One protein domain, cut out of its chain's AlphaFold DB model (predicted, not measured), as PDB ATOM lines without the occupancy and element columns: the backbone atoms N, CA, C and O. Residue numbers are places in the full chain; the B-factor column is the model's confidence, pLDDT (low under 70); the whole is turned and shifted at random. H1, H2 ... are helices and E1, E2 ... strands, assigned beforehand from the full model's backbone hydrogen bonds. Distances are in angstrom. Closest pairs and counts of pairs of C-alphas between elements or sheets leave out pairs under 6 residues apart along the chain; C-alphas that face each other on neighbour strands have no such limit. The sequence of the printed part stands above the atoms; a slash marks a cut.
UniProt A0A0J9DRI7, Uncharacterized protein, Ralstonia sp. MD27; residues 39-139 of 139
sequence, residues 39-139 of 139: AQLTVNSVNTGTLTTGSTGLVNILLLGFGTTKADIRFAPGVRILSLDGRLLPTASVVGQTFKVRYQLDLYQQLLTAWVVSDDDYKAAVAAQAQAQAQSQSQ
ATOM      1  N   ALA A  39     116.076 113.502 155.125       93.81
ATOM      2  CA  ALA A  39     115.061 112.812 154.349       93.81
ATOM      3  C   ALA A  39     115.577 112.571 152.930       93.81
ATOM      4  O   ALA A  39     116.557 113.171 152.486       93.81
ATOM      5  N   GLN A  40     114.909 111.691 152.204       95.12
ATOM      6  CA  GLN A  40     115.048 111.620 150.761       95.12
ATOM      7  C   GLN A  40     114.106 112.640 150.133       95.12
ATOM      8  O   GLN A  40     112.904 112.601 150.382       95.12
ATOM      9  N   LEU A  41     114.647 113.553 149.335       96.12
ATOM     10  CA  LEU A  41     113.884 114.523 148.565       96.12
ATOM     11  C   LEU A  41     113.786 114.037 147.126       96.12
ATOM     12  O   LEU A  41     114.799 113.980 146.435       96.12
ATOM     13  N   THR A  42     112.576 113.737 146.670       96.94
ATOM     14  CA  THR A  42     112.280 113.584 145.241       96.94
ATOM     15  C   THR A  42     111.719 114.895 144.723       96.94
ATOM     16  O   THR A  42     110.763 115.420 145.290       96.94
ATOM     17  N   VAL A  43     112.319 115.459 143.680       96.88
ATOM     18  CA  VAL A  43     111.847 116.711 143.079       96.88
ATOM     19  C   VAL A  43     110.815 116.368 142.011       96.88
ATOM     20  O   VAL A  43     111.156 115.807 140.977       96.88
ATOM     21  N   ASN A  44     109.551 116.707 142.242       95.81
ATOM     22  CA  ASN A  44     108.454 116.342 141.338       95.81
ATOM     23  C   ASN A  44     108.232 117.412 140.264       95.81
ATOM     24  O   ASN A  44     107.820 117.110 139.149       95.81
ATOM     25  N   SER A  45     108.501 118.673 140.603       95.31
ATOM     26  CA  SER A  45     108.449 119.808 139.687       95.31
ATOM     27  C   SER A  45     109.438 120.888 140.127       95.31
ATOM     28  O   SER A  45     110.079 120.780 141.169       95.31
ATOM     29  N   VAL A  46     109.518 121.982 139.370       94.25
ATOM     30  CA  VAL A  46     110.343 123.148 139.728       94.25
ATOM     31  C   VAL A  46     109.993 123.770 141.086       94.25
ATOM     32  O   VAL A  46     110.849 124.433 141.669       94.25
ATOM     33  N   ASN A  47     108.770 123.544 141.588       95.25
ATOM     34  CA  ASN A  47     108.231 124.181 142.794       95.25
ATOM     35  C   ASN A  47     107.730 123.179 143.846       95.25
ATOM     36  O   ASN A  47     107.194 123.592 144.876       95.25
ATOM     37  N   THR A  48     107.826 121.874 143.590       95.38
ATOM     38  CA  THR A  48     107.294 120.844 144.490       95.38
ATOM     39  C   THR A  48     108.172 119.605 144.513       95.38
ATOM     40  O   THR A  48     108.835 119.255 143.537       95.38
ATOM     41  N   GLY A  49     108.123 118.895 145.630       95.06
ATOM     42  CA  GLY A  49     108.770 117.606 145.792       95.06
ATOM     43  C   GLY A  49     108.072 116.763 146.840       95.06
ATOM     44  O   GLY A  49     107.054 117.158 147.401       95.06
ATOM     45  N   THR A  50     108.654 115.612 147.125       94.69
ATOM     46  CA  THR A  50     108.216 114.714 148.183       94.69
ATOM     47  C   THR A  50     109.403 114.418 149.082       94.69
ATOM     48  O   THR A  50     110.450 113.970 148.608       94.69
ATOM     49  N   LEU A  51     109.242 114.660 150.380       92.94
ATOM     50  CA  LEU A  51     110.178 114.220 151.407       92.94
ATOM     51  C   LEU A  51     109.760 112.838 151.891       92.94
ATOM     52  O   LEU A  51     108.588 112.595 152.155       92.94
ATOM     53  N   THR A  52     110.708 111.915 151.985       91.25
ATOM     54  CA  THR A  52     110.481 110.568 152.508       91.25
ATOM     55  C   THR A  52     111.569 110.217 153.507       91.25
ATOM     56  O   THR A  52     112.753 110.179 153.173       91.25
ATOM     57  N   THR A  53     111.174 109.948 154.739       80.56
ATOM     58  CA  THR A  53     112.007 109.308 155.749       80.56
ATOM     59  C   THR A  53     111.761 107.800 155.698       80.56
ATOM     60  O   THR A  53     110.681 107.337 155.334       80.56
ATOM     61  N   GLY A  54     112.786 106.998 156.003       71.75
ATOM     62  CA  GLY A  54     112.598 105.549 156.155       71.75
ATOM     63  C   GLY A  54     111.618 105.222 157.292       71.75
ATOM     64  O   GLY A  54     111.135 106.122 157.976       71.75
ATOM     65  N   SER A  55     111.360 103.937 157.554       63.81
ATOM     66  CA  SER A  55     110.371 103.517 158.569       63.81
ATOM     67  C   SER A  55     110.664 104.001 159.997       63.81
ATOM     68  O   SER A  55     109.798 103.913 160.858       63.81
ATOM     69  N   THR A  56     111.882 104.472 160.259       59.25
ATOM     70  CA  THR A  56     112.372 104.901 161.573       59.25
ATOM     71  C   THR A  56     112.435 106.417 161.750       59.25
ATOM     72  O   THR A  56     112.834 106.875 162.815       59.25
ATOM     73  N   GLY A  57     112.087 107.203 160.727       67.56
ATOM     74  CA  GLY A  57     112.136 108.665 160.786       67.56
ATOM     75  C   GLY A  57     110.789 109.289 160.455       67.56
ATOM     76  O   GLY A  57     109.980 108.693 159.745       67.56
ATOM     77  N   LEU A  58     110.579 110.522 160.910       71.88
ATOM     78  CA  LEU A  58     109.374 111.295 160.620       71.88
ATOM     79  C   LEU A  58     109.750 112.620 159.961       71.88
ATOM     80  O   LEU A  58     110.621 113.341 160.445       71.88
ATOM     81  N   VAL A  59     109.040 112.964 158.894       72.94
ATOM     82  CA  VAL A  59     108.973 114.316 158.352       72.94
ATOM     83  C   VAL A  59     107.967 115.085 159.201       72.94
ATOM     84  O   VAL A  59     106.766 114.809 159.164       72.94
ATOM     85  N   ASN A  60     108.454 116.037 159.998       68.38
ATOM     86  CA  ASN A  60     107.590 116.879 160.819       68.38
ATOM     87  C   ASN A  60     107.143 118.114 160.024       68.38
ATOM     88  O   ASN A  60     107.966 118.953 159.652       68.38
ATOM     89  N   ILE A  61     105.842 118.205 159.751       67.38
ATOM     90  CA  ILE A  61     105.198 119.311 159.037       67.38
ATOM     91  C   ILE A  61     104.145 119.889 159.989       67.38
ATOM     92  O   ILE A  61     103.094 119.293 160.216       67.38
ATOM     93  N   LEU A  62     104.473 121.036 160.593       59.00
ATOM     94  CA  LEU A  62     103.731 121.702 161.676       59.00
ATOM     95  C   LEU A  62     102.227 121.937 161.381       59.00
ATOM     96  O   LEU A  62     101.430 122.008 162.306       59.00
ATOM     97  N   LEU A  63     101.823 122.031 160.110       50.50
ATOM     98  CA  LEU A  63     100.454 122.265 159.635       50.50
ATOM     99  C   LEU A  63      99.612 120.995 159.720       50.50
ATOM    100  O   LEU A  63      98.393 121.074 159.806       50.50
ATOM    101  N   LEU A  64     100.263 119.832 159.691       53.78
ATOM    102  CA  LEU A  64      99.599 118.545 159.818       53.78
ATOM    103  C   LEU A  64      99.630 118.026 161.252       53.78
ATOM    104  O   LEU A  64      98.897 117.093 161.532       53.78
ATOM    105  N   GLY A  65     100.456 118.570 162.155       50.16
ATOM    106  CA  GLY A  65     100.531 118.133 163.561       50.16
ATOM    107  C   GLY A  65     100.940 116.663 163.773       50.16
ATOM    108  O   GLY A  65     101.091 116.224 164.910       50.16
ATOM    109  N   PHE A  66     101.157 115.913 162.691       58.09
ATOM    110  CA  PHE A  66     101.488 114.498 162.672       58.09
ATOM    111  C   PHE A  66     102.767 114.313 161.856       58.09
ATOM    112  O   PHE A  66     102.833 114.677 160.679       58.09
ATOM    113  N   GLY A  67     103.798 113.746 162.481       63.22
ATOM    114  CA  GLY A  67     104.970 113.283 161.750       63.22
ATOM    115  C   GLY A  67     104.575 112.126 160.833       63.22
ATOM    116  O   GLY A  67     103.939 111.174 161.277       63.22
ATOM    117  N   THR A  68     104.941 112.202 159.556       73.69
ATOM    118  CA  THR A  68     104.684 111.134 158.574       73.69
ATOM    119  C   THR A  68     105.997 110.643 157.987       73.69
ATOM    120  O   THR A  68     106.987 111.367 157.979       73.69
ATOM    121  N   THR A  69     106.038 109.414 157.477       81.81
ATOM    122  CA  THR A  69     107.237 108.905 156.790       81.81
ATOM    123  C   THR A  69     107.384 109.469 155.378       81.81
ATOM    124  O   THR A  69     108.455 109.396 154.786       81.81
ATOM    125  N   LYS A  70     106.319 110.044 154.814       87.19
ATOM    126  CA  LYS A  70     106.295 110.616 153.471       87.19
ATOM    127  C   LYS A  70     105.361 111.817 153.437       87.19
ATOM    128  O   LYS A  70     104.200 111.688 153.811       87.19
ATOM    129  N   ALA A  71     105.852 112.941 152.930       88.38
ATOM    130  CA  ALA A  71     105.069 114.157 152.795       88.38
ATOM    131  C   ALA A  71     105.384 114.893 151.492       88.38
ATOM    132  O   ALA A  71     106.551 115.104 151.148       88.38
ATOM    133  N   ASP A  72     104.338 115.322 150.793       91.44
ATOM    134  CA  ASP A  72     104.479 116.243 149.672       91.44
ATOM    135  C   ASP A  72     104.758 117.649 150.193       91.44
ATOM    136  O   ASP A  72     104.141 118.118 151.150       91.44
ATOM    137  N   ILE A  73     105.710 118.324 149.558       92.12
ATOM    138  CA  ILE A  73     106.206 119.615 150.002       92.12
ATOM    139  C   ILE A  73     106.277 120.615 148.855       92.12
ATOM    140  O   ILE A  73     106.665 120.300 147.727       92.12
ATOM    141  N   ARG A  74     105.912 121.860 149.162       94.81
ATOM    142  CA  ARG A  74     106.116 123.007 148.272       94.81
ATOM    143  C   ARG A  74     107.486 123.611 148.520       94.81
ATOM    144  O   ARG A  74     107.969 123.611 149.649       94.81
ATOM    145  N   PHE A  75     108.106 124.140 147.483       95.56
ATOM    146  CA  PHE A  75     109.363 124.860 147.608       95.56
ATOM    147  C   PHE A  75     109.088 126.314 147.963       95.56
ATOM    148  O   PHE A  75     108.201 126.944 147.385       95.56
ATOM    149  N   ALA A  76     109.843 126.826 148.931       95.50
ATOM    150  CA  ALA A  76     109.749 128.215 149.332       95.50
ATOM    151  C   ALA A  76     110.286 129.121 148.212       95.50
ATOM    152  O   ALA A  76     111.178 128.714 147.453       95.50
ATOM    153  N   PRO A  77     109.806 130.370 148.111       92.88
ATOM    154  CA  PRO A  77     110.459 131.371 147.280       92.88
ATOM    155  C   PRO A  77     111.946 131.485 147.647       92.88
ATOM    156  O   PRO A  77     112.298 131.710 148.802       92.88
ATOM    157  N   GLY A  78     112.833 131.312 146.663       92.38
ATOM    158  CA  GLY A  78     114.282 131.325 146.894       92.38
ATOM    159  C   GLY A  78     114.867 130.008 147.416       92.38
ATOM    160  O   GLY A  78     115.951 130.034 148.001       92.38
ATOM    161  N   VAL A  79     114.179 128.877 147.199       95.94
ATOM    162  CA  VAL A  79     114.668 127.538 147.554       95.94
ATOM    163  C   VAL A  79     116.099 127.291 147.073       95.94
ATOM    164  O   VAL A  79     116.474 127.631 145.946       95.94
ATOM    165  N   ARG A  80     116.908 126.661 147.926       95.44
ATOM    166  CA  ARG A  80     118.291 126.293 147.613       95.44
ATOM    167  C   ARG A  80     118.478 124.794 147.720       95.44
ATOM    168  O   ARG A  80     118.456 124.253 148.819       95.44
ATOM    169  N   ILE A  81     118.716 124.131 146.595       95.75
ATOM    170  CA  ILE A  81     119.176 122.742 146.585       95.75
ATOM    171  C   ILE A  81     120.686 122.784 146.377       95.75
ATOM    172  O   ILE A  81     121.161 123.287 145.367       95.75
ATOM    173  N   LEU A  82     121.449 122.328 147.359       95.50
ATOM    174  CA  LEU A  82     122.903 122.415 147.389       95.50
ATOM    175  C   LEU A  82     123.494 121.024 147.174       95.50
ATOM    176  O   LEU A  82     123.171 120.103 147.922       95.50
ATOM    177  N   SER A  83     124.354 120.880 146.166       93.88
ATOM    178  CA  SER A  83     125.066 119.636 145.860       93.88
ATOM    179  C   SER A  83     126.011 119.223 146.994       93.88
ATOM    180  O   SER A  83     126.248 119.987 147.933       93.88
ATOM    181  N   LEU A  84     126.605 118.030 146.873       91.75
ATOM    182  CA  LEU A  84     127.656 117.555 147.778       91.75
ATOM    183  C   LEU A  84     128.770 118.599 147.955       91.75
ATOM    184  O   LEU A  84     129.082 118.960 149.089       91.75
ATOM    185  N   ASP A  85     129.232 119.195 146.855       88.94
ATOM    186  CA  ASP A  85     130.267 120.241 146.829       88.94
ATOM    187  C   ASP A  85     129.767 121.645 147.222       88.94
ATOM    188  O   ASP A  85     130.501 122.625 147.114       88.94
ATOM    189  N   GLY A  86     128.500 121.780 147.629       88.44
ATOM    190  CA  GLY A  86     127.905 123.049 148.058       88.44
ATOM    191  C   GLY A  86     127.480 123.972 146.918       88.44
ATOM    192  O   GLY A  86     127.176 125.140 147.159       88.44
ATOM    193  N   ARG A  87     127.432 123.473 145.677       91.75
ATOM    194  CA  ARG A  87     126.959 124.250 144.525       91.75
ATOM    195  C   ARG A  87     125.442 124.280 144.485       91.75
ATOM    196  O   ARG A  87     124.791 123.282 144.778       91.75
ATOM    197  N   LEU A  88     124.880 125.411 144.071       94.31
ATOM    198  CA  LEU A  88     123.444 125.520 143.855       94.31
ATOM    199  C   LEU A  88     123.039 124.699 142.625       94.31
ATOM    200  O   LEU A  88     123.551 124.914 141.529       94.31
ATOM    201  N   LEU A  89     122.115 123.768 142.826       94.75
ATOM    202  CA  LEU A  89     121.477 122.976 141.789       94.75
ATOM    203  C   LEU A  89     120.183 123.687 141.368       94.75
ATOM    204  O   LEU A  89     119.289 123.860 142.203       94.75
ATOM    205  N   PRO A  90     120.055 124.119 140.100       94.44
ATOM    206  CA  PRO A  90     118.817 124.708 139.604       94.44
ATOM    207  C   PRO A  90     117.672 123.699 139.691       94.44
ATOM    208  O   PRO A  90     117.813 122.571 139.218       94.44
ATOM    209  N   THR A  91     116.524 124.099 140.244       92.12
ATOM    210  CA  THR A  91     115.382 123.189 140.461       92.12
ATOM    211  C   THR A  91     114.895 122.546 139.164       92.12
ATOM    212  O   THR A  91     114.606 121.355 139.150       92.12
ATOM    213  N   ALA A  92     114.897 123.294 138.057       93.75
ATOM    214  CA  ALA A  92     114.543 122.791 136.728       93.75
ATOM    215  C   ALA A  92     115.453 121.659 136.230       93.75
ATOM    216  O   ALA A  92     114.980 120.755 135.550       93.75
ATOM    217  N   SER A  93     116.739 121.675 136.588       94.75
ATOM    218  CA  SER A  93     117.706 120.649 136.176       94.75
ATOM    219  C   SER A  93     117.594 119.359 136.987       94.75
ATOM    220  O   SER A  93     118.131 118.332 136.579       94.75
ATOM    221  N   VAL A  94     116.928 119.412 138.141       95.69
ATOM    222  CA  VAL A  94     116.843 118.290 139.081       95.69
ATOM    223  C   VAL A  94     115.441 117.708 139.221       95.69
ATOM    224  O   VAL A  94     115.232 116.826 140.045       95.69
ATOM    225  N   VAL A  95     114.485 118.153 138.401       97.00
ATOM    226  CA  VAL A  95     113.152 117.541 138.332       97.00
ATOM    227  C   VAL A  95     113.269 116.060 137.957       97.00
ATOM    228  O   VAL A  95     114.034 115.689 137.071       97.00
ATOM    229  N   GLY A  96     112.515 115.215 138.654       96.75
ATOM    230  CA  GLY A  96     112.535 113.761 138.527       96.75
ATOM    231  C   GLY A  96     113.676 113.077 139.282       96.75
ATOM    232  O   GLY A  96     113.723 111.851 139.308       96.75
ATOM    233  N   GLN A  97     114.587 113.833 139.901       96.94
ATOM    234  CA  GLN A  97     115.702 113.264 140.653       96.94
ATOM    235  C   GLN A  97     115.363 113.104 142.135       96.94
ATOM    236  O   GLN A  97     114.613 113.893 142.721       96.94
ATOM    237  N   THR A  98     115.979 112.095 142.747       96.62
ATOM    238  CA  THR A  98     115.889 111.822 144.180       96.62
ATOM    239  C   THR A  98     117.255 111.988 144.826       96.62
ATOM    240  O   THR A  98     118.245 111.420 144.368       96.62
ATOM    241  N   PHE A  99     117.301 112.730 145.928       96.38
ATOM    242  CA  PHE A  99     118.521 113.004 146.676       96.38
ATOM    243  C   PHE A  99     118.349 112.636 148.141       96.38
ATOM    244  O   PHE A  99     117.316 112.920 148.744       96.38
ATOM    245  N   LYS A 100     119.400 112.092 148.752       95.88
ATOM    246  CA  LYS A 100     119.518 112.066 150.210       95.88
ATOM    247  C   LYS A 100     119.928 113.450 150.664       95.88
ATOM    248  O   LYS A 100     120.965 113.961 150.243       95.88
ATOM    249  N   VAL A 101     119.091 114.075 151.480       95.31
ATOM    250  CA  VAL A 101     119.298 115.454 151.899       95.31
ATOM    251  C   VAL A 101     119.184 115.599 153.401       95.31
ATOM    252  O   VAL A 101     118.454 114.872 154.074       95.31
ATOM    253  N   ARG A 102     119.870 116.612 153.914       94.19
ATOM    254  CA  ARG A 102     119.424 117.320 155.109       94.19
ATOM    255  C   ARG A 102     118.634 118.535 154.663       94.19
ATOM    256  O   ARG A 102     118.963 119.112 153.631       94.19
ATOM    257  N   TYR A 103     117.591 118.919 155.379       94.12
ATOM    258  CA  TYR A 103     116.710 119.977 154.900       94.12
ATOM    259  C   TYR A 103     116.321 120.964 155.990       94.12
ATOM    260  O   TYR A 103     116.381 120.677 157.181       94.12
ATOM    261  N   GLN A 104     115.926 122.150 155.548       93.06
ATOM    262  CA  GLN A 104     115.349 123.195 156.369       93.06
ATOM    263  C   GLN A 104     114.049 123.657 155.729       93.06
ATOM    264  O   GLN A 104     113.970 123.869 154.514       93.06
ATOM    265  N   LEU A 105     113.045 123.824 156.578       92.25
ATOM    266  CA  LEU A 105     111.753 124.365 156.204       92.25
ATOM    267  C   LEU A 105     111.657 125.839 156.604       92.25
ATOM    268  O   LEU A 105     112.258 126.257 157.592       92.25
ATOM    269  N   ASP A 106     110.907 126.607 155.822       91.00
ATOM    270  CA  ASP A 106     110.435 127.942 156.190       91.00
ATOM    271  C   ASP A 106     109.273 127.850 157.207       91.00
ATOM    272  O   ASP A 106     108.724 126.776 157.456       91.00
ATOM    273  N   LEU A 107     108.858 128.987 157.767       88.50
ATOM    274  CA  LEU A 107     107.726 129.166 158.677       88.50
ATOM    275  C   LEU A 107     106.415 128.590 158.114       88.50
ATOM    276  O   LEU A 107     105.600 128.053 158.861       88.50
ATOM    277  N   TYR A 108     106.236 128.629 156.790       89.12
ATOM    278  CA  TYR A 108     105.091 128.027 156.093       89.12
ATOM    279  C   TYR A 108     105.280 126.542 155.751       89.12
ATOM    280  O   TYR A 108     104.509 125.985 154.973       89.12
ATOM    281  N   GLN A 109     106.319 125.904 156.298       89.56
ATOM    282  CA  GLN A 109     106.699 124.505 156.065       89.56
ATOM    283  C   GLN A 109     106.955 124.175 154.598       89.56
ATOM    284  O   GLN A 109     106.733 123.063 154.121       89.56
ATOM    285  N   GLN A 110     107.444 125.172 153.879       93.38
ATOM    286  CA  GLN A 110     107.926 125.018 152.523       93.38
ATOM    287  C   GLN A 110     109.421 124.720 152.578       93.38
ATOM    288  O   GLN A 110     110.126 125.210 153.460       93.38
ATOM    289  N   LEU A 111     109.917 123.910 151.650       94.75
ATOM    290  CA  LEU A 111     111.335 123.593 151.574       94.75
ATOM    291  C   LEU A 111     112.123 124.864 151.241       94.75
ATOM    292  O   LEU A 111     112.003 125.386 150.133       94.75
ATOM    293  N   LEU A 112     112.931 125.339 152.188       95.25
ATOM    294  CA  LEU A 112     113.772 126.523 152.017       95.25
ATOM    295  C   LEU A 112     115.171 126.138 151.539       95.25
ATOM    296  O   LEU A 112     115.680 126.695 150.568       95.25
ATOM    297  N   THR A 113     115.781 125.153 152.196       95.69
ATOM    298  CA  THR A 113     117.117 124.674 151.835       95.69
ATOM    299  C   THR A 113     117.166 123.158 151.910       95.69
ATOM    300  O   THR A 113     116.717 122.565 152.888       95.69
ATOM    301  N   ALA A 114     117.743 122.530 150.893       95.88
ATOM    302  CA  ALA A 114     118.083 121.119 150.867       95.88
ATOM    303  C   ALA A 114     119.576 120.970 150.590       95.88
ATOM    304  O   ALA A 114     120.118 121.503 149.629       95.88
ATOM    305  N   TRP A 115     120.236 120.218 151.443       96.56
ATOM    306  CA  TRP A 115     121.653 119.926 151.424       96.56
ATOM    307  C   TRP A 115     121.816 118.477 151.011       96.56
ATOM    308  O   TRP A 115     121.588 117.600 151.837       96.56
ATOM    309  N   VAL A 116     122.220 118.208 149.771       95.50
ATOM    310  CA  VAL A 116     122.530 116.843 149.326       95.50
ATOM    311  C   VAL A 116     123.687 116.321 150.164       95.50
ATOM    312  O   VAL A 116     124.698 117.000 150.305       95.50
ATOM    313  N   VAL A 117     123.533 115.162 150.781       94.62
ATOM    314  CA  VAL A 117     124.537 114.570 151.670       94.62
ATOM    315  C   VAL A 117     124.949 113.200 151.162       94.62
ATOM    316  O   VAL A 117     124.242 112.590 150.358       94.62
ATOM    317  N   SER A 118     126.120 112.745 151.605       93.88
ATOM    318  CA  SER A 118     126.581 111.397 151.302       93.88
ATOM    319  C   SER A 118     125.681 110.359 151.975       93.88
ATOM    320  O   SER A 118     124.894 110.664 152.878       93.88
ATOM    321  N   ASP A 119     125.803 109.109 151.545       92.50
ATOM    322  CA  ASP A 119     125.071 107.996 152.143       92.50
ATOM    323  C   ASP A 119     125.398 107.807 153.627       92.50
ATOM    324  O   ASP A 119     124.499 107.507 154.418       92.50
ATOM    325  N   ASP A 120     126.660 108.003 153.998       90.81
ATOM    326  CA  ASP A 120     127.127 107.840 155.371       90.81
ATOM    327  C   ASP A 120     126.620 108.978 156.259       90.81
ATOM    328  O   ASP A 120     126.048 108.719 157.321       90.81
ATOM    329  N   ASP A 121     126.698 110.222 155.781       90.19
ATOM    330  CA  ASP A 121     126.143 111.387 156.480       90.19
ATOM    331  C   ASP A 121     124.625 111.277 156.645       90.19
ATOM    332  O   ASP A 121     124.071 111.627 157.689       90.19
ATOM    333  N   TYR A 122     123.934 110.772 155.620       91.75
ATOM    334  CA  TYR A 122     122.499 110.532 155.678       91.75
ATOM    335  C   TYR A 122     122.155 109.512 156.767       91.75
ATOM    336  O   TYR A 122     121.291 109.775 157.605       91.75
ATOM    337  N   LYS A 123     122.848 108.365 156.799       90.50
ATOM    338  CA  LYS A 123     122.639 107.328 157.822       90.50
ATOM    339  C   LYS A 123     122.926 107.857 159.225       90.50
ATOM    340  O   LYS A 123     122.119 107.631 160.126       90.50
ATOM    341  N   ALA A 124     124.026 108.588 159.398       89.38
ATOM    342  CA  ALA A 124     124.391 109.198 160.673       89.38
ATOM    343  C   ALA A 124     123.318 110.189 161.149       89.38
ATOM    344  O   ALA A 124     122.879 110.131 162.298       89.38
ATOM    345  N   ALA A 125     122.826 111.050 160.253       88.00
ATOM    346  CA  ALA A 125     121.780 112.009 160.576       88.00
ATOM    347  C   ALA A 125     120.451 111.323 160.933       88.00
ATOM    348  O   ALA A 125     119.791 111.749 161.879       88.00
ATOM    349  N   VAL A 126     120.054 110.271 160.207       88.00
ATOM    350  CA  VAL A 126     118.839 109.492 160.508       88.00
ATOM    351  C   VAL A 126     118.949 108.801 161.870       88.00
ATOM    352  O   VAL A 126     118.003 108.852 162.653       88.00
ATOM    353  N   ALA A 127     120.102 108.209 162.192       86.56
ATOM    354  CA  ALA A 127     120.333 107.591 163.497       86.56
ATOM    355  C   ALA A 127     120.246 108.616 164.641       86.56
ATOM    356  O   ALA A 127     119.566 108.368 165.637       86.56
ATOM    357  N   ALA A 128     120.861 109.790 164.471       85.25
ATOM    358  CA  ALA A 128     120.787 110.876 165.447       85.25
ATOM    359  C   ALA A 128     119.345 111.382 165.653       85.25
ATOM    360  O   ALA A 128     118.928 111.643 166.780       85.25
ATOM    361  N   GLN A 129     118.552 111.470 164.580       83.00
ATOM    362  CA  GLN A 129     117.133 111.839 164.660       83.00
ATOM    363  C   GLN A 129     116.302 110.802 165.417       83.00
ATOM    364  O   GLN A 129     115.501 111.179 166.270       83.00
ATOM    365  N   ALA A 130     116.508 109.510 165.150       82.06
ATOM    366  CA  ALA A 130     115.807 108.440 165.857       82.06
ATOM    367  C   ALA A 130     116.116 108.459 167.366       82.06
ATOM    368  O   ALA A 130     115.217 108.305 168.192       82.06
ATOM    369  N   GLN A 131     117.373 108.719 167.740       82.81
ATOM    370  CA  GLN A 131     117.778 108.871 169.142       82.81
ATOM    371  C   GLN A 131     117.110 110.081 169.810       82.81
ATOM    372  O   GLN A 131     116.593 109.958 170.920       82.81
ATOM    373  N   ALA A 132     117.064 111.231 169.130       79.00
ATOM    374  CA  ALA A 132     116.410 112.434 169.647       79.00
ATOM    375  C   ALA A 132     114.893 112.241 169.852       79.00
ATOM    376  O   ALA A 132     114.323 112.743 170.823       79.00
ATOM    377  N   GLN A 133     114.240 111.477 168.971       75.94
ATOM    378  CA  GLN A 133     112.824 111.115 169.102       75.94
ATOM    379  C   GLN A 133     112.571 110.158 170.274       75.94
ATOM    380  O   GLN A 133     111.601 110.331 171.004       75.94
ATOM    381  N   ALA A 134     113.450 109.177 170.497       77.56
ATOM    382  CA  ALA A 134     113.322 108.261 171.630       77.56
ATOM    383  C   ALA A 134     113.453 108.991 172.980       77.56
ATOM    384  O   ALA A 134     112.685 108.733 173.903       77.56
ATOM    385  N   GLN A 135     114.379 109.949 173.083       76.94
ATOM    386  CA  GLN A 135     114.597 110.738 174.304       76.94
ATOM    387  C   GLN A 135     113.436 111.684 174.642       76.94
ATOM    388  O   GLN A 135     113.221 112.004 175.810       76.94
ATOM    389  N   SER A 136     112.690 112.142 173.634       67.94
ATOM    390  CA  SER A 136     111.536 113.030 173.824       67.94
ATOM    391  C   SER A 136     110.255 112.288 174.223       67.94
ATOM    392  O   SER A 136     109.303 112.937 174.632       67.94
ATOM    393  N   GLN A 137     110.230 110.952 174.149       63.78
ATOM    394  CA  GLN A 137     109.105 110.121 174.608       63.78
ATOM    395  C   GLN A 137     109.269 109.609 176.048       63.78
ATOM    396  O   GLN A 137     108.315 109.102 176.629       63.78
ATOM    397  N   SER A 138     110.474 109.703 176.621       62.69
ATOM    398  CA  SER A 138     110.787 109.258 177.987       62.69
ATOM    399  C   SER A 138     110.676 110.357 179.054       62.69
ATOM    400  O   SER A 138     111.001 110.096 180.212       62.69
ATOM    401  N   GLN A 139     110.279 111.571 178.666       52.66
ATOM    402  CA  GLN A 139     110.021 112.705 179.560       52.66
ATOM    403  C   GLN A 139     108.537 113.055 179.548       52.66
ATOM    404  O   GLN A 139     108.038 113.455 180.621       52.66
TER     405      GLN A 139
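This is residues 39 to 139 of the 139 residues of an uncharacterized protein of Ralstonia sp. MD27 (UniProt A0A0J9DRI7). The domain is a small closed barrel of five strands, E1 to E5, with one long helix, H1, that begins on the outside of the barrel at E4 and runs away from it as an arm, residues 134 to 139 sticking out. Two long stretches with no named element, residues 53 to 69 and 83 to 97, join E2 to E3 and E3 to E4. The printed part has 101 residues, with five named strands and then one named helix, in the order E1 E2 E3 E4 E5 H1. Round the ring run E1 E2 E3 E5 E4 and back to E1, a mixed sheet in which E3 and E5 are parallel and the other neighbours antiparallel. The class is mixed, helices and strands; the whole is compact, with a radius of gyration of the C-alphas of 13.4 A, and spans 43 by 30 by 20 A.

In the barrel, E1, residues 39 to 45, and E2, residues 48 to 52, form a hairpin at 156 degrees, with N 42 and O 50 2.9 A apart. E3, residues 70 to 82, forms a hairpin with E2 at 123 degrees; N 51 and O 71 are 2.8 A apart. E1 E2 E3 are a meander, each strand the antiparallel neighbour of the one before. E3 bends by 115 degrees at residue 77; it pairs with E2 over residues 70 to 74 and, over residues 75 to 82, with the parallel E5, residues 111 to 116, where N 80 and O 112 are 2.9 A apart. E4, residues 98 to 105, forms a hairpin with E5 at 137 degrees, with N 104 and O 113 2.8 A apart. E4 bends by 76 degrees at residue 102, and its residues 98 to 101 pair with E1, antiparallel, closing the ring; N 99 and O 41 are 2.8 A apart. E1 E2 E3 E4 are a Greek key, four strands in a row of which three, E1 E2 E3, are a meander and the first, E1, is the antiparallel neighbour of the fourth, E4. E2 and E5 are apart. H1, residues 119 to 137, is on the barrel and outside it, over E4, at a height over the sheet of 8.0 A, slantwise to the strands at 42 degrees to E4 on the local plane. The closest C-alphas of E4 and H1 are those of Lys 100 and Tyr 122, 6.4 A apart. In H1 every O i to N i+4 pair is within hydrogen-bond range.

E1 begins at C-alpha 39, at (115.061, 112.812, 154.349), and is 17.5 A long; E2 measures 13.4 A. E3, the longest strand by residues, measures 21.3 A, E4 17.9 A and E5 13.3 A. H1 measures 27.6 A, from C-alpha 119 at (125.071, 107.996, 152.143) to C-alpha 137 at (109.105, 110.121, 174.608).

The two C-alphas farthest apart, those of Ser 93 and Gln 139, are 44.8 A apart. The printed part has no cut. The links E2 to E3 and E3 to E4 are long. The mean pLDDT of the printed part is 86.4; residues 55 to 57, 60 to 67 and 136 to 139 are under 70.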